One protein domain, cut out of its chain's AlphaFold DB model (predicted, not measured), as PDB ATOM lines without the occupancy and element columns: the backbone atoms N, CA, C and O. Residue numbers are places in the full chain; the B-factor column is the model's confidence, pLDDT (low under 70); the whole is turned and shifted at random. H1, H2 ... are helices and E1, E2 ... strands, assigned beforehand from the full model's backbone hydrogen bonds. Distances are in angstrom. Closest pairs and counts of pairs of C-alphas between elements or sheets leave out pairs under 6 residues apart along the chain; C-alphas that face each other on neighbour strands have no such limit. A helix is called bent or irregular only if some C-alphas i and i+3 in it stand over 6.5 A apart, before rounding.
ATOM      1  N   LEU A   3     181.696 284.179 229.826       73.00
ATOM      2  CA  LEU A   3     182.115 284.878 231.050       73.00
ATOM      3  C   LEU A   3     181.255 284.557 232.289       73.00
ATOM      4  O   LEU A   3     181.792 284.330 233.366       73.00
ATOM      5  N   THR A   4     179.929 284.453 232.152       78.56
ATOM      6  CA  THR A   4     179.042 284.070 233.271       78.56
ATOM      7  C   THR A   4     179.329 282.661 233.793       78.56
ATOM      8  O   THR A   4     179.249 282.423 234.994       78.56
ATOM      9  N   ALA A   5     179.740 281.748 232.909       84.25
ATOM     10  CA  ALA A   5     180.201 280.418 233.292       84.25
ATOM     11  C   ALA A   5     181.505 280.477 234.107       84.25
ATOM     12  O   ALA A   5     181.608 279.804 235.127       84.25
ATOM     13  N   ILE A   6     182.467 281.326 233.711       86.88
ATOM     14  CA  ILE A   6     183.699 281.561 234.484       86.88
ATOM     15  C   ILE A   6     183.371 282.181 235.847       86.88
ATOM     16  O   ILE A   6     183.912 281.728 236.848       86.88
ATOM     17  N   ARG A   7     182.445 283.149 235.914       88.44
ATOM     18  CA  ARG A   7     181.988 283.740 237.187       88.44
ATOM     19  C   ARG A   7     181.417 282.692 238.134       88.44
ATOM     20  O   ARG A   7     181.785 282.700 239.301       88.44
ATOM     21  N   GLY A   8     180.563 281.795 237.637       89.31
ATOM     22  CA  GLY A   8     180.004 280.704 238.439       89.31
ATOM     23  C   GLY A   8     181.049 279.667 238.855       89.31
ATOM     24  O   GLY A   8     181.039 279.211 239.992       89.31
ATOM     25  N   TYR A   9     181.981 279.326 237.961       90.56
ATOM     26  CA  TYR A   9     183.063 278.388 238.260       90.56
ATOM     27  C   TYR A   9     184.044 278.947 239.300       90.56
ATOM     28  O   TYR A   9     184.443 278.231 240.214       90.56
ATOM     29  N   ALA A  10     184.363 280.241 239.217       91.00
ATOM     30  CA  ALA A  10     185.283 280.917 240.126       91.00
ATOM     31  C   ALA A  10     184.814 280.946 241.587       91.00
ATOM     32  O   ALA A  10     185.645 281.053 242.480       91.00
ATOM     33  N   ILE A  11     183.512 280.772 241.845       92.62
ATOM     34  CA  ILE A  11     182.972 280.645 243.210       92.62
ATOM     35  C   ILE A  11     183.575 279.431 243.934       92.62
ATOM     36  O   ILE A  11     183.750 279.461 245.149       92.62
ATOM     37  N   TYR A  12     183.886 278.364 243.194       93.06
ATOM     38  CA  TYR A  12     184.283 277.071 243.756       93.06
ATOM     39  C   TYR A  12     185.711 276.655 243.403       93.06
ATOM     40  O   TYR A  12     186.194 275.660 243.936       93.06
ATOM     41  N   ALA A  13     186.371 277.376 242.498       92.88
ATOM     42  CA  ALA A  13     187.666 276.999 241.951       92.88
ATOM     43  C   ALA A  13     188.761 277.975 242.387       92.88
ATOM     44  O   ALA A  13     188.582 279.191 242.379       92.88
ATOM     45  N   SER A  14     189.926 277.430 242.722       94.56
ATOM     46  CA  SER A  14     191.131 278.214 242.976       94.56
ATOM     47  C   SER A  14     191.712 278.789 241.684       94.56
ATOM     48  O   SER A  14     191.469 278.293 240.579       94.56
ATOM     49  N   GLU A  15     192.589 279.786 241.813       94.44
ATOM     50  CA  GLU A  15     193.343 280.318 240.675       94.44
ATOM     51  C   GLU A  15     194.079 279.222 239.896       94.44
ATOM     52  O   GLU A  15     194.075 279.226 238.666       94.44
ATOM     53  N   LYS A  16     194.668 278.238 240.589       96.06
ATOM     54  CA  LYS A  16     195.400 277.134 239.953       96.06
ATOM     55  C   LYS A  16     194.507 276.302 239.024       96.06
ATOM     56  O   LYS A  16     194.986 275.796 238.011       96.06
ATOM     57  N   GLU A  17     193.230 276.157 239.358       95.06
ATOM     58  CA  GLU A  17     192.249 275.402 238.571       95.06
ATOM     59  C   GLU A  17     191.684 276.221 237.406       95.06
ATOM     60  O   GLU A  17     191.386 275.673 236.344       95.06
ATOM     61  N   ILE A  18     191.556 277.537 237.585       94.12
ATOM     62  CA  ILE A  18     191.012 278.453 236.577       94.12
ATOM     63  C   ILE A  18     192.072 278.882 235.559       94.12
ATOM     64  O   ILE A  18     191.772 279.026 234.372       94.12
ATOM     65  N   SER A  19     193.318 279.058 235.993       94.94
ATOM     66  CA  SER A  19     194.411 279.605 235.186       94.94
ATOM     67  C   SER A  19     194.608 278.885 233.839       94.94
ATOM     68  O   SER A  19     194.687 279.570 232.818       94.94
ATOM     69  N   PRO A  20     194.569 277.536 233.735       94.62
ATOM     70  CA  PRO A  20     194.673 276.856 232.440       94.62
ATOM     71  C   PRO A  20     193.547 277.212 231.458       94.62
ATOM     72  O   PRO A  20     193.777 277.286 230.247       94.62
ATOM     73  N   LEU A  21     192.328 277.429 231.961       93.06
ATOM     74  CA  LEU A  21     191.189 277.871 231.156       93.06
ATOM     75  C   LEU A  21     191.373 279.330 230.725       93.06
ATOM     76  O   LEU A  21     191.183 279.644 229.549       93.06
ATOM     77  N   MET A  22     191.786 280.198 231.651       94.38
ATOM     78  CA  MET A  22     192.026 281.614 231.367       94.38
ATOM     79  C   MET A  22     193.167 281.821 230.377       94.38
ATOM     80  O   MET A  22     193.037 282.638 229.474       94.38
ATOM     81  N   LYS A  23     194.222 281.009 230.437       95.12
ATOM     82  CA  LYS A  23     195.299 281.038 229.444       95.12
ATOM     83  C   LYS A  23     194.788 280.739 228.034       95.12
ATOM     84  O   LYS A  23     195.080 281.479 227.101       95.12
ATOM     85  N   LYS A  24     193.944 279.711 227.875       93.50
ATOM     86  CA  LYS A  24     193.291 279.427 226.584       93.50
ATOM     87  C   LYS A  24     192.374 280.565 226.144       93.50
ATOM     88  O   LYS A  24     192.288 280.851 224.953       93.50
ATOM     89  N   PHE A  25     191.671 281.195 227.084       92.31
ATOM     90  CA  PHE A  25     190.837 282.357 226.796       92.31
ATOM     91  C   PHE A  25     191.675 283.531 226.271       92.31
ATOM     92  O   PHE A  25     191.331 284.078 225.228       92.31
ATOM     93  N   ILE A  26     192.800 283.845 226.916       93.88
ATOM     94  CA  ILE A  26     193.762 284.872 226.486       93.88
ATOM     95  C   ILE A  26     194.302 284.559 225.082       93.88
ATOM     96  O   ILE A  26     194.270 285.423 224.208       93.88
ATOM     97  N   ASP A  27     194.707 283.310 224.821       93.81
ATOM     98  CA  ASP A  27     195.195 282.877 223.503       93.81
ATOM     99  C   ASP A  27     194.145 283.052 222.393       93.81
ATOM    100  O   ASP A  27     194.481 283.327 221.237       93.81
ATOM    101  N   ILE A  28     192.867 282.844 222.721       91.06
ATOM    102  CA  ILE A  28     191.752 283.081 221.801       91.06
ATOM    103  C   ILE A  28     191.558 284.582 221.605       91.06
ATOM    104  O   ILE A  28     191.473 285.021 220.458       91.06
ATOM    105  N   LEU A  29     191.521 285.352 222.696       90.88
ATOM    106  CA  LEU A  29     191.316 286.799 222.688       90.88
ATOM    107  C   LEU A  29     192.352 287.485 221.790       90.88
ATOM    108  O   LEU A  29     191.981 288.208 220.866       90.88
ATOM    109  N   ALA A  30     193.630 287.140 221.957       92.00
ATOM    110  CA  ALA A  30     194.742 287.654 221.162       92.00
ATOM    111  C   ALA A  30     194.591 287.401 219.648       92.00
ATOM    112  O   ALA A  30     195.097 288.170 218.834       92.00
ATOM    113  N   LYS A  31     193.874 286.345 219.245       91.75
ATOM    114  CA  LYS A  31     193.669 285.984 217.833       91.75
ATOM    115  C   LYS A  31     192.452 286.660 217.203       91.75
ATOM    116  O   LYS A  31     192.372 286.685 215.974       91.75
ATOM    117  N   ILE A  32     191.523 287.207 217.994       87.50
ATOM    118  CA  ILE A  32     190.270 287.809 217.498       87.50
ATOM    119  C   ILE A  32     190.512 288.858 216.397       87.50
ATOM    120  O   ILE A  32     189.902 288.699 215.337       87.50
ATOM    121  N   PRO A  33     191.427 289.839 216.545       87.88
ATOM    122  CA  PRO A  33     191.598 290.905 215.554       87.88
ATOM    123  C   PRO A  33     191.978 290.407 214.158       87.88
ATOM    124  O   PRO A  33     191.649 291.050 213.168       87.88
ATOM    125  N   SER A  34     192.639 289.246 214.059       86.12
ATOM    126  CA  SER A  34     193.030 288.661 212.768       86.12
ATOM    127  C   SER A  34     191.867 288.041 211.987       86.12
ATOM    128  O   SER A  34     191.991 287.812 210.787       86.12
ATOM    129  N   ARG A  35     190.750 287.739 212.659       85.06
ATOM    130  CA  ARG A  35     189.564 287.109 212.056       85.06
ATOM    131  C   ARG A  35     188.390 288.073 211.971       85.06
ATOM    132  O   ARG A  35     187.721 288.126 210.946       85.06
ATOM    133  N   THR A  36     188.170 288.819 213.046       83.38
ATOM    134  CA  THR A  36     187.088 289.787 213.185       83.38
ATOM    135  C   THR A  36     187.705 291.102 213.654       83.38
ATOM    136  O   THR A  36     187.844 291.310 214.865       83.38
ATOM    137  N   PRO A  37     188.141 291.971 212.725       79.31
ATOM    138  CA  PRO A  37     188.630 293.289 213.097       79.31
ATOM    139  C   PRO A  37     187.504 294.085 213.767       79.31
ATOM    140  O   PRO A  37     186.338 293.952 213.399       79.31
ATOM    141  N   TYR A  38     187.866 294.907 214.750       81.88
ATOM    142  CA  TYR A  38     186.950 295.811 215.455       81.88
ATOM    143  C   TYR A  38     185.744 295.113 216.107       81.88
ATOM    144  O   TYR A  38     184.605 295.560 215.980       81.88
ATOM    145  N   ASN A  39     185.986 294.000 216.806       85.88
ATOM    146  CA  ASN A  39     184.960 293.239 217.526       85.88
ATOM    147  C   ASN A  39     184.488 293.963 218.804       85.88
ATOM    148  O   ASN A  39     184.649 293.480 219.927       85.88
ATOM    149  N   TYR A  40     183.928 295.159 218.618       86.00
ATOM    150  CA  TYR A  40     183.578 296.080 219.688       86.00
ATOM    151  C   TYR A  40     182.557 295.473 220.647       86.00
ATOM    152  O   TYR A  40     182.716 295.606 221.851       86.00
ATOM    153  N   GLN A  41     181.558 294.739 220.142       88.12
ATOM    154  CA  GLN A  41     180.505 294.160 220.980       88.12
ATOM    155  C   GLN A  41     181.072 293.209 222.034       88.12
ATOM    156  O   GLN A  41     180.743 293.333 223.213       88.12
ATOM    157  N   GLU A  42     181.940 292.274 221.632       89.25
ATOM    158  CA  GLU A  42     182.551 291.349 222.589       89.25
ATOM    159  C   GLU A  42     183.466 292.088 223.565       89.25
ATOM    160  O   GLU A  42     183.459 291.775 224.756       89.25
ATOM    161  N   TYR A  43     184.214 293.086 223.097       92.12
ATOM    162  CA  TYR A  43     185.090 293.849 223.973       92.12
ATOM    163  C   TYR A  43     184.326 294.708 224.986       92.12
ATOM    164  O   TYR A  43     184.650 294.633 226.167       92.12
ATOM    165  N   GLU A  44     183.277 295.431 224.589       92.69
ATOM    166  CA  GLU A  44     182.436 296.207 225.514       92.69
ATOM    167  C   GLU A  44     181.805 295.313 226.584       92.69
ATOM    168  O   GLU A  44     181.825 295.626 227.775       92.69
ATOM    169  N   MET A  45     181.300 294.142 226.184       91.75
ATOM    170  CA  MET A  45     180.742 293.180 227.132       91.75
ATOM    171  C   MET A  45     181.790 292.682 228.132       91.75
ATOM    172  O   MET A  45     181.504 292.589 229.326       91.75
ATOM    173  N   LEU A  46     182.996 292.343 227.670       93.00
ATOM    174  CA  LEU A  46     184.061 291.821 228.529       93.00
ATOM    175  C   LEU A  46     184.683 292.903 229.430       93.00
ATOM    176  O   LEU A  46     185.066 292.579 230.553       93.00
ATOM    177  N   ARG A  47     184.757 294.158 228.963       94.19
ATOM    178  CA  ARG A  47     185.262 295.326 229.713       94.19
ATOM    179  C   ARG A  47     184.236 295.933 230.667       94.19
ATOM    180  O   ARG A  47     184.601 296.725 231.528       94.19
ATOM    181  N   SER A  48     182.957 295.601 230.511       94.12
ATOM    182  CA  SER A  48     181.892 296.112 231.375       94.12
ATOM    183  C   SER A  48     182.127 295.798 232.857       94.12
ATOM    184  O   SER A  48     182.845 294.857 233.199       94.12
ATOM    185  N   LYS A  49     181.444 296.513 233.760       92.75
ATOM    186  CA  LYS A  49     181.500 296.215 235.203       92.75
ATOM    187  C   LYS A  49     181.054 294.788 235.529       92.75
ATOM    188  O   LYS A  49     181.557 294.188 236.468       92.75
ATOM    189  N   PHE A  50     180.154 294.217 234.730       91.38
ATOM    190  CA  PHE A  50     179.718 292.819 234.836       91.38
ATOM    191  C   PHE A  50     180.767 291.793 234.355       91.38
ATOM    192  O   PHE A  50     180.600 290.582 234.550       91.38
ATOM    193  N   GLY A  51     181.799 292.283 233.668       92.81
ATOM    194  CA  GLY A  51     182.781 291.566 232.869       92.81
ATOM    195  C   GLY A  51     183.983 291.003 233.633       92.81
ATOM    196  O   GLY A  51     183.881 290.497 234.754       92.81
ATOM    197  N   LEU A  52     185.151 291.088 232.992       94.25
ATOM    198  CA  LEU A  52     186.452 290.808 233.606       94.25
ATOM    199  C   LEU A  52     186.758 291.717 234.813       94.25
ATOM    200  O   LEU A  52     187.287 291.176 235.784       94.25
ATOM    201  N   PRO A  53     186.397 293.021 234.835       95.38
ATOM    202  CA  PRO A  53     186.595 293.864 236.015       95.38
ATOM    203  C   PRO A  53     186.002 293.268 237.295       95.38
ATOM    204  O   PRO A  53     186.706 293.167 238.294       95.38
ATOM    205  N   TYR A  54     184.770 292.746 237.247       94.44
ATOM    206  CA  TYR A  54     184.184 292.040 238.390       94.44
ATOM    207  C   TYR A  54     185.047 290.858 238.845       94.44
ATOM    208  O   TYR A  54     185.266 290.667 240.038       94.44
ATOM    209  N   LEU A  55     185.533 290.038 237.908       93.94
ATOM    210  CA  LEU A  55     186.353 288.870 238.241       93.94
ATOM    211  C   LEU A  55     187.669 289.284 238.915       93.94
ATOM    212  O   LEU A  55     188.086 288.655 239.889       93.94
ATOM    213  N   VAL A  56     188.289 290.359 238.428       95.69
ATOM    214  CA  VAL A  56     189.503 290.934 239.013       95.69
ATOM    215  C   VAL A  56     189.232 291.477 240.415       95.69
ATOM    216  O   VAL A  56     189.976 291.157 241.340       95.69
ATOM    217  N   GLU A  57     188.169 292.256 240.602       95.25
ATOM    218  CA  GLU A  57     187.845 292.870 241.894       95.25
ATOM    219  C   GLU A  57     187.492 291.834 242.967       95.25
ATOM    220  O   GLU A  57     187.975 291.928 244.100       95.25
ATOM    221  N   GLN A  58     186.681 290.835 242.604       95.06
ATOM    222  CA  GLN A  58     186.172 289.834 243.543       95.06
ATOM    223  C   GLN A  58     187.209 288.776 243.913       95.06
ATOM    224  O   GLN A  58     187.372 288.466 245.091       95.06
ATOM    225  N   TYR A  59     187.913 288.216 242.926       94.12
ATOM    226  CA  TYR A  59     188.800 287.068 243.152       94.12
ATOM    227  C   TYR A  59     190.276 287.456 243.218       94.12
ATOM    228  O   TYR A  59     191.065 286.756 243.848       94.12
ATOM    229  N   ARG A  60     190.661 288.577 242.593       93.81
ATOM    230  CA  ARG A  60     192.032 289.122 242.582       93.81
ATOM    231  C   ARG A  60     193.108 288.192 242.013       93.81
ATOM    232  O   ARG A  60     194.291 288.465 242.212       93.81
ATOM    233  N   TYR A  61     192.704 287.158 241.278       95.50
ATOM    234  CA  TYR A  61     193.599 286.232 240.586       95.50
ATOM    235  C   TYR A  61     194.352 286.944 239.465       95.50
ATOM    236  O   TYR A  61     193.777 287.744 238.720       95.50
ATOM    237  N   ASP A  62     195.631 286.626 239.321       96.69
ATOM    238  CA  ASP A  62     196.502 287.226 238.319       96.69
ATOM    239  C   ASP A  62     196.070 286.817 236.909       96.69
ATOM    240  O   ASP A  62     196.032 287.658 236.015       96.69
ATOM    241  N   CYS A  63     195.572 285.588 236.725       95.56
ATOM    242  CA  CYS A  63     195.040 285.158 235.426       95.56
ATOM    243  C   CYS A  63     193.830 285.984 234.930       95.56
ATOM    244  O   CYS A  63     193.601 286.071 233.721       95.56
ATOM    245  N   PHE A  64     193.053 286.605 235.829       95.69
ATOM    246  CA  PHE A  64     191.982 287.531 235.439       95.69
ATOM    247  C   PHE A  64     192.525 288.913 235.079       95.69
ATOM    248  O   PHE A  64     192.017 289.521 234.137       95.69
ATOM    249  N   LYS A  65     193.562 289.386 235.782       96.81
ATOM    250  CA  LYS A  65     194.239 290.652 235.460       96.81
ATOM    251  C   LYS A  65     194.910 290.566 234.096       96.81
ATOM    252  O   LYS A  65     194.642 291.403 233.251       96.81
ATOM    253  N   GLU A  66     195.657 289.494 233.834       96.69
ATOM    254  CA  GLU A  66     196.292 289.251 232.533       96.69
ATOM    255  C   GLU A  66     195.271 289.238 231.384       96.69
ATOM    256  O   GLU A  66     195.514 289.790 230.311       96.69
ATOM    257  N   ALA A  67     194.103 288.627 231.609       95.25
ATOM    258  CA  ALA A  67     193.031 288.619 230.623       95.25
ATOM    259  C   ALA A  67     192.434 290.009 230.386       95.25
ATOM    260  O   ALA A  67     192.127 290.342 229.239       95.25
ATOM    261  N   LEU A  68     192.272 290.807 231.445       96.12
ATOM    262  CA  LEU A  68     191.805 292.185 231.340       96.12
ATOM    263  C   LEU A  68     192.843 293.063 230.631       96.12
ATOM    264  O   LEU A  68     192.481 293.789 229.716       96.12
ATOM    265  N   ASP A  69     194.125 292.936 230.954       96.81
ATOM    266  CA  ASP A  69     195.198 293.710 230.324       96.81
ATOM    267  C   ASP A  69     195.307 293.411 228.823       96.81
ATOM    268  O   ASP A  69     195.404 294.324 227.997       96.81
ATOM    269  N   GLN A  70     195.235 292.131 228.443       95.12
ATOM    270  CA  GLN A  70     195.217 291.733 227.035       95.12
ATOM    271  C   GLN A  70     193.982 292.293 226.311       95.12
ATOM    272  O   GLN A  70     194.093 292.731 225.163       95.12
ATOM    273  N   LEU A  71     192.820 292.302 226.971       94.62
ATOM    274  CA  LEU A  71     191.586 292.876 226.439       94.62
ATOM    275  C   LEU A  71     191.696 294.388 226.229       94.62
ATOM    276  O   LEU A  71     191.395 294.870 225.139       94.62
ATOM    277  N   GLU A  72     192.134 295.121 227.252       94.88
ATOM    278  CA  GLU A  72     192.308 296.576 227.214       94.88
ATOM    279  C   GLU A  72     193.281 296.976 226.111       94.88
ATOM    280  O   GLU A  72     193.003 297.900 225.352       94.88
ATOM    281  N   LYS A  73     194.391 296.245 225.953       94.19
ATOM    282  CA  LYS A  73     195.346 296.487 224.866       94.19
ATOM    283  C   LYS A  73     194.664 296.428 223.500       94.19
ATOM    284  O   LYS A  73     194.751 297.373 222.726       94.19
ATOM    285  N   GLN A  74     193.945 295.342 223.223       92.25
ATOM    286  CA  GLN A  74     193.284 295.155 221.930       92.25
ATOM    287  C   GLN A  74     192.144 296.142 221.706       92.25
ATOM    288  O   GLN A  74     191.918 296.566 220.576       92.25
ATOM    289  N   TYR A  75     191.428 296.501 222.770       92.88
ATOM    290  CA  TYR A  75     190.391 297.513 222.706       92.88
ATOM    291  C   TYR A  75     190.981 298.882 222.374       92.88
ATOM    292  O   TYR A  75     190.487 299.549 221.472       92.88
ATOM    293  N   ASN A  76     192.067 299.276 223.041       92.69
ATOM    294  CA  ASN A  76     192.735 300.554 222.810       92.69
ATOM    295  C   ASN A  76     193.345 300.652 221.407       92.69
ATOM    296  O   ASN A  76     193.316 301.736 220.828       92.69
ATOM    297  N   ASP A  77     193.793 299.530 220.838       91.81
ATOM    298  CA  ASP A  77     194.292 299.443 219.461       91.81
ATOM    299  C   ASP A  77     193.187 299.638 218.393       91.81
ATOM    300  O   ASP A  77     193.498 299.854 217.219       91.81
ATOM    301  N   MET A  78     191.897 299.556 218.748       90.31
ATOM    302  CA  MET A  78     190.807 299.839 217.802       90.31
ATOM    303  C   MET A  78     190.685 301.346 217.506       90.31
ATOM    304  O   MET A  78     191.061 302.167 218.341       90.31
ATOM    305  N   PRO A  79     190.097 301.737 216.362       90.12
ATOM    306  CA  PRO A  79     189.676 303.114 216.115       90.12
ATOM    307  C   PRO A  79     188.658 303.571 217.163       90.12
ATOM    308  O   PRO A  79     187.810 302.779 217.578       90.12
ATOM    309  N   ASP A  80     188.725 304.834 217.580       89.31
ATOM    310  CA  ASP A  80     187.829 305.384 218.607       89.31
ATOM    311  C   ASP A  80     186.364 305.391 218.163       89.31
ATOM    312  O   ASP A  80     185.469 305.179 218.972       89.31
ATOM    313  N   GLU A  81     186.120 305.496 216.858       88.62
ATOM    314  CA  GLU A  81     184.782 305.420 216.269       88.62
ATOM    315  C   GLU A  81     184.146 304.027 216.426       88.62
ATOM    316  O   GLU A  81     182.938 303.865 216.274       88.62
ATOM    317  N   CYS A  82     184.957 303.006 216.725       86.75
ATOM    318  CA  CYS A  82     184.517 301.641 216.998       86.75
ATOM    319  C   CYS A  82     184.373 301.351 218.506       86.75
ATOM    320  O   CYS A  82     184.238 300.186 218.881       86.75
ATOM    321  N   LYS A  83     184.432 302.360 219.380       91.19
ATOM    322  CA  LYS A  83     184.434 302.202 220.843       91.19
ATOM    323  C   LYS A  83     183.216 302.863 221.485       91.19
ATOM    324  O   LYS A  83     182.583 303.737 220.915       91.19
ATOM    325  N   SER A  84     182.931 302.463 222.718       90.88
ATOM    326  CA  SER A  84     182.007 303.094 223.665       90.88
ATOM    327  C   SER A  84     180.559 303.202 223.189       90.88
ATOM    328  O   SER A  84     179.851 304.127 223.561       90.88
ATOM    329  N   PHE A  85     180.073 302.243 222.396       89.75
ATOM    330  CA  PHE A  85     178.659 302.212 221.988       89.75
ATOM    331  C   PHE A  85     177.726 301.934 223.167       89.75
ATOM    332  O   PHE A  85     176.639 302.500 223.284       89.75
ATOM    333  N   PHE A  86     178.148 301.027 224.041       93.75
ATOM    334  CA  PHE A  86     177.380 300.600 225.196       93.75
ATOM    335  C   PHE A  86     178.299 299.994 226.245       93.75
ATOM    336  O   PHE A  86     179.436 299.631 225.959       93.75
ATOM    337  N   THR A  87     177.767 299.815 227.445       94.38
ATOM    338  CA  THR A  87     178.368 298.978 228.478       94.38
ATOM    339  C   THR A  87     177.290 298.160 229.181       94.38
ATOM    340  O   THR A  87     176.101 298.273 228.875       94.38
ATOM    341  N   LEU A  88     177.708 297.310 230.115       93.75
ATOM    342  CA  LEU A  88     176.809 296.635 231.041       93.75
ATOM    343  C   LEU A  88     177.062 297.154 232.459       93.75
ATOM    344  O   LEU A  88     178.215 297.300 232.878       93.75
ATOM    345  N   ASP A  89     175.986 297.413 233.195       93.50
ATOM    346  CA  ASP A  89     176.067 297.762 234.611       93.50
ATOM    347  C   ASP A  89     176.484 296.555 235.480       93.50
ATOM    348  O   ASP A  89     176.774 295.468 234.987       93.50
ATOM    349  N   GLU A  90     176.510 296.723 236.800       90.94
ATOM    350  CA  GLU A  90     176.908 295.673 237.756       90.94
ATOM    351  C   GLU A  90     175.993 294.435 237.738       90.94
ATOM    352  O   GLU A  90     176.421 293.341 238.117       90.94
ATOM    353  N   ASN A  91     174.762 294.584 237.244       89.62
ATOM    354  CA  ASN A  91     173.767 293.522 237.112       89.62
ATOM    355  C   ASN A  91     173.754 292.895 235.710       89.62
ATOM    356  O   ASN A  91     173.020 291.935 235.469       89.62
ATOM    357  N   GLY A  92     174.578 293.400 234.790       88.62
ATOM    358  CA  GLY A  92     174.629 292.927 233.410       88.62
ATOM    359  C   GLY A  92     173.538 293.539 232.538       88.62
ATOM    360  O   GLY A  92     173.249 293.007 231.466       88.62
ATOM    361  N   ILE A  93     172.917 294.630 232.991       93.75
ATOM    362  CA  ILE A  93     171.905 295.364 232.242       93.75
ATOM    363  C   ILE A  93     172.595 296.292 231.252       93.75
ATOM    364  O   ILE A  93     173.572 296.967 231.573       93.75
ATOM    365  N   TYR A  94     172.070 296.308 230.031       93.06
ATOM    366  CA  TYR A  94     172.561 297.144 228.948       93.06
ATOM    367  C   TYR A  94     172.387 298.632 229.264       93.06
ATOM    368  O   TYR A  94     171.286 299.082 229.583       93.06
ATOM    369  N   VAL A  95     173.466 299.393 229.100       94.88
ATOM    370  CA  VAL A  95     173.495 300.851 229.218       94.88
ATOM    371  C   VAL A  95     174.081 301.417 227.929       94.88
ATOM    372  O   VAL A  95     175.244 301.167 227.612       94.88
ATOM    373  N   ALA A  96     173.277 302.170 227.176       93.50
ATOM    374  CA  ALA A  96     173.765 302.905 226.013       93.50
ATOM    375  C   ALA A  96     174.714 304.021 226.474       93.50
ATOM    376  O   ALA A  96     174.392 304.753 227.410       93.50
ATOM    377  N   LEU A  97     175.872 304.129 225.823       92.00
ATOM    378  CA  LEU A  97     176.870 305.163 226.111       92.00
ATOM    379  C   LEU A  97     176.925 306.246 225.031       92.00
ATOM    380  O   LEU A  97     177.437 307.327 225.296       92.00
ATOM    381  N   MET A  98     176.365 305.965 223.853       90.00
ATOM    382  CA  MET A  98     176.203 306.926 222.769       90.00
ATOM    383  C   MET A  98     174.733 307.089 222.395       90.00
ATOM    384  O   MET A  98     173.929 306.152 222.468       90.00
ATOM    385  N   THR A  99     174.407 308.301 221.970       90.06
ATOM    386  CA  THR A  99     173.161 308.644 221.288       90.06
ATOM    387  C   THR A  99     173.163 308.114 219.856       90.06
ATOM    388  O   THR A  99     174.182 307.666 219.328       90.06
ATOM    389  N   ARG A 100     171.999 308.141 219.205       86.12
ATOM    390  CA  ARG A 100     171.893 307.691 217.815       86.12
ATOM    391  C   ARG A 100     172.674 308.610 216.874       86.12
ATOM    392  O   ARG A 100     173.306 308.123 215.948       86.12
ATOM    393  N   GLU A 101     172.649 309.907 217.150       88.75
ATOM    394  CA  GLU A 101     173.342 310.940 216.390       88.75
ATOM    395  C   GLU A 101     174.866 310.732 216.421       88.75
ATOM    396  O   GLU A 101     175.500 310.712 215.371       88.75
ATOM    397  N   GLU A 102     175.446 310.467 217.598       88.94
ATOM    398  CA  GLU A 102     176.884 310.174 217.745       88.94
ATOM    399  C   GLU A 102     177.296 308.880 217.024       88.94
ATOM    400  O   GLU A 102     178.386 308.785 216.457       88.94
ATOM    401  N   ILE A 103     176.417 307.873 217.015       86.69
ATOM    402  CA  ILE A 103     176.645 306.632 216.265       86.69
ATOM    403  C   ILE A 103     176.691 306.917 214.763       86.69
ATOM    404  O   ILE A 103     177.593 306.425 214.085       86.69
ATOM    405  N   ASP A 104     175.742 307.699 214.249       86.81
ATOM    406  CA  ASP A 104     175.683 308.053 212.831       86.81
ATOM    407  C   ASP A 104     176.935 308.860 212.414       86.81
ATOM    408  O   ASP A 104     177.547 308.554 211.387       86.81
ATOM    409  N   GLU A 105     177.399 309.799 213.246       88.69
ATOM    410  CA  GLU A 105     178.652 310.541 213.025       88.69
ATOM    411  C   GLU A 105     179.886 309.621 212.981       88.69
ATOM    412  O   GLU A 105     180.716 309.720 212.070       88.69
ATOM    413  N   ASN A 106     180.000 308.683 213.927       88.00
ATOM    414  CA  ASN A 106     181.105 307.721 213.968       88.00
ATOM    415  C   ASN A 106     181.108 306.787 212.752       88.00
ATOM    416  O   ASN A 106     182.168 306.500 212.182       88.00
ATOM    417  N   LEU A 107     179.929 306.333 212.318       84.88
ATOM    418  CA  LEU A 107     179.785 305.526 211.110       84.88
ATOM    419  C   LEU A 107     180.228 306.308 209.872       84.88
ATOM    420  O   LEU A 107     180.990 305.776 209.062       84.88
ATOM    421  N   ASP A 108     179.834 307.574 209.747       87.38
ATOM    422  CA  ASP A 108     180.258 308.439 208.645       87.38
ATOM    423  C   ASP A 108     181.783 308.600 208.582       87.38
ATOM    424  O   ASP A 108     182.372 308.538 207.498       87.38
ATOM    425  N   VAL A 109     182.448 308.778 209.727       87.69
ATOM    426  CA  VAL A 109     183.917 308.855 209.798       87.69
ATOM    427  C   VAL A 109     184.559 307.527 209.385       87.69
ATOM    428  O   VAL A 109     185.509 307.522 208.594       87.69
ATOM    429  N   LEU A 110     184.031 306.396 209.858       82.25
ATOM    430  CA  LEU A 110     184.528 305.063 209.502       82.25
ATOM    431  C   LEU A 110     184.376 304.762 208.009       82.25
ATOM    432  O   LEU A 110     185.306 304.232 207.396       82.25
ATOM    433  N   PHE A 111     183.234 305.103 207.410       81.06
ATOM    434  CA  PHE A 111     182.990 304.880 205.986       81.06
ATOM    435  C   PHE A 111     183.802 305.823 205.092       81.06
ATOM    436  O   PHE A 111     184.197 305.405 204.008       81.06
ATOM    437  N   LYS A 112     184.125 307.042 205.546       83.31
ATOM    438  CA  LYS A 112     185.013 307.975 204.823       83.31
ATOM    439  C   LYS A 112     186.498 307.595 204.882       83.31
ATOM    440  O   LYS A 112     187.272 308.085 204.065       83.31
ATOM    441  N   ARG A 113     186.914 306.762 205.845       65.31
ATOM    442  CA  ARG A 113     188.296 306.250 205.959       65.31
ATOM    443  C   ARG A 113     188.596 305.055 205.041       65.31
ATOM    444  O   ARG A 113     189.765 304.684 204.936       65.31
ATOM    445  N   LYS A 114     187.576 304.434 204.441       54.91
ATOM    446  CA  LYS A 114     187.710 303.325 203.480       54.91
ATOM    447  C   LYS A 114     187.876 303.830 202.055       54.91
ATOM    448  O   LYS A 114     188.620 303.151 201.316       54.91
TER     449      LYS A 114
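AT A GLANCE: This is residues 3 to 114 of the 114 residues of an uncharacterized protein of bioreactor metagenome (UniProt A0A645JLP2). A small helical body is built round H5, with H2 side by side with it and the short helices H3 and H4, nearly end to end, packed on it; H1 is beside H4. The strand hairpin E1 E2 packs with E1 on H3, away from H5, and H6 sits at one end of the long axis, touching no helix. The printed part has 112 residues, with six named helices and two strands in the order H1 H2 H3 H4 H5 E1 E2 H6, the strands antiparallel; it is mostly helix. It is only just compact, close to loose, with a radius of gyration of the C-alphas of 15.4 A, and elongated, spanning 48 by 30 by 17 A.

IN THESE COORDINATES: H1, residues 3 to 10, begins at C-alpha 3 (182.115, 284.878, 231.050). H2, residues 15 to 35, is 29.7 A long, has a kink of 30 degrees near residue 22 and is irregular, with C-alphas 30 and 33 7.2 A apart. H3 is residues 40 to 47, H4 52 to 59, and H5 62 to 76, 20.8 A. E1 is residues 86 to 88 and E2 94 to 96. H6, residues 100 to 112, is 18.5 A long and ends at C-alpha 112 (185.013, 307.975, 204.823).

HOW THE PARTS SIT: H5 is the hub. It touches H2, the same way at a shallow tilt of 14 degrees, closest at the C-alphas of Ser 19 and Cys 63, 5.6 A. With residues 62 to 68 alone it touches H4, its hairpin partner, closest at the C-alphas of Val 56 and Phe 64, 5.5 A. H3 touches H5, closest at the C-alphas of Tyr 43 and Tyr 75, 6.6 A. H1 and H4 only just touch, with 3 pairs of C-alphas within 8 A, the closest being Arg 7 and Leu 55, 6.8 A. The closest C-alphas of H3 and E1 are Glu 44 and Thr 87, 5.7 A. In the hairpin E1 E2, N 87 and O 95 are within hydrogen-bond range at 2.9 A. Every O i to N i+4 pair is within range in H1, H3, H4, H5 and H6, and 11 of 17 are in H2.

THE WHOLE: The C-alphas of Tyr 12 and Lys 112 are the farthest apart, 49.7 A. The printed part has no cut and no long link. Residues 113 to 114 have pLDDT under 70.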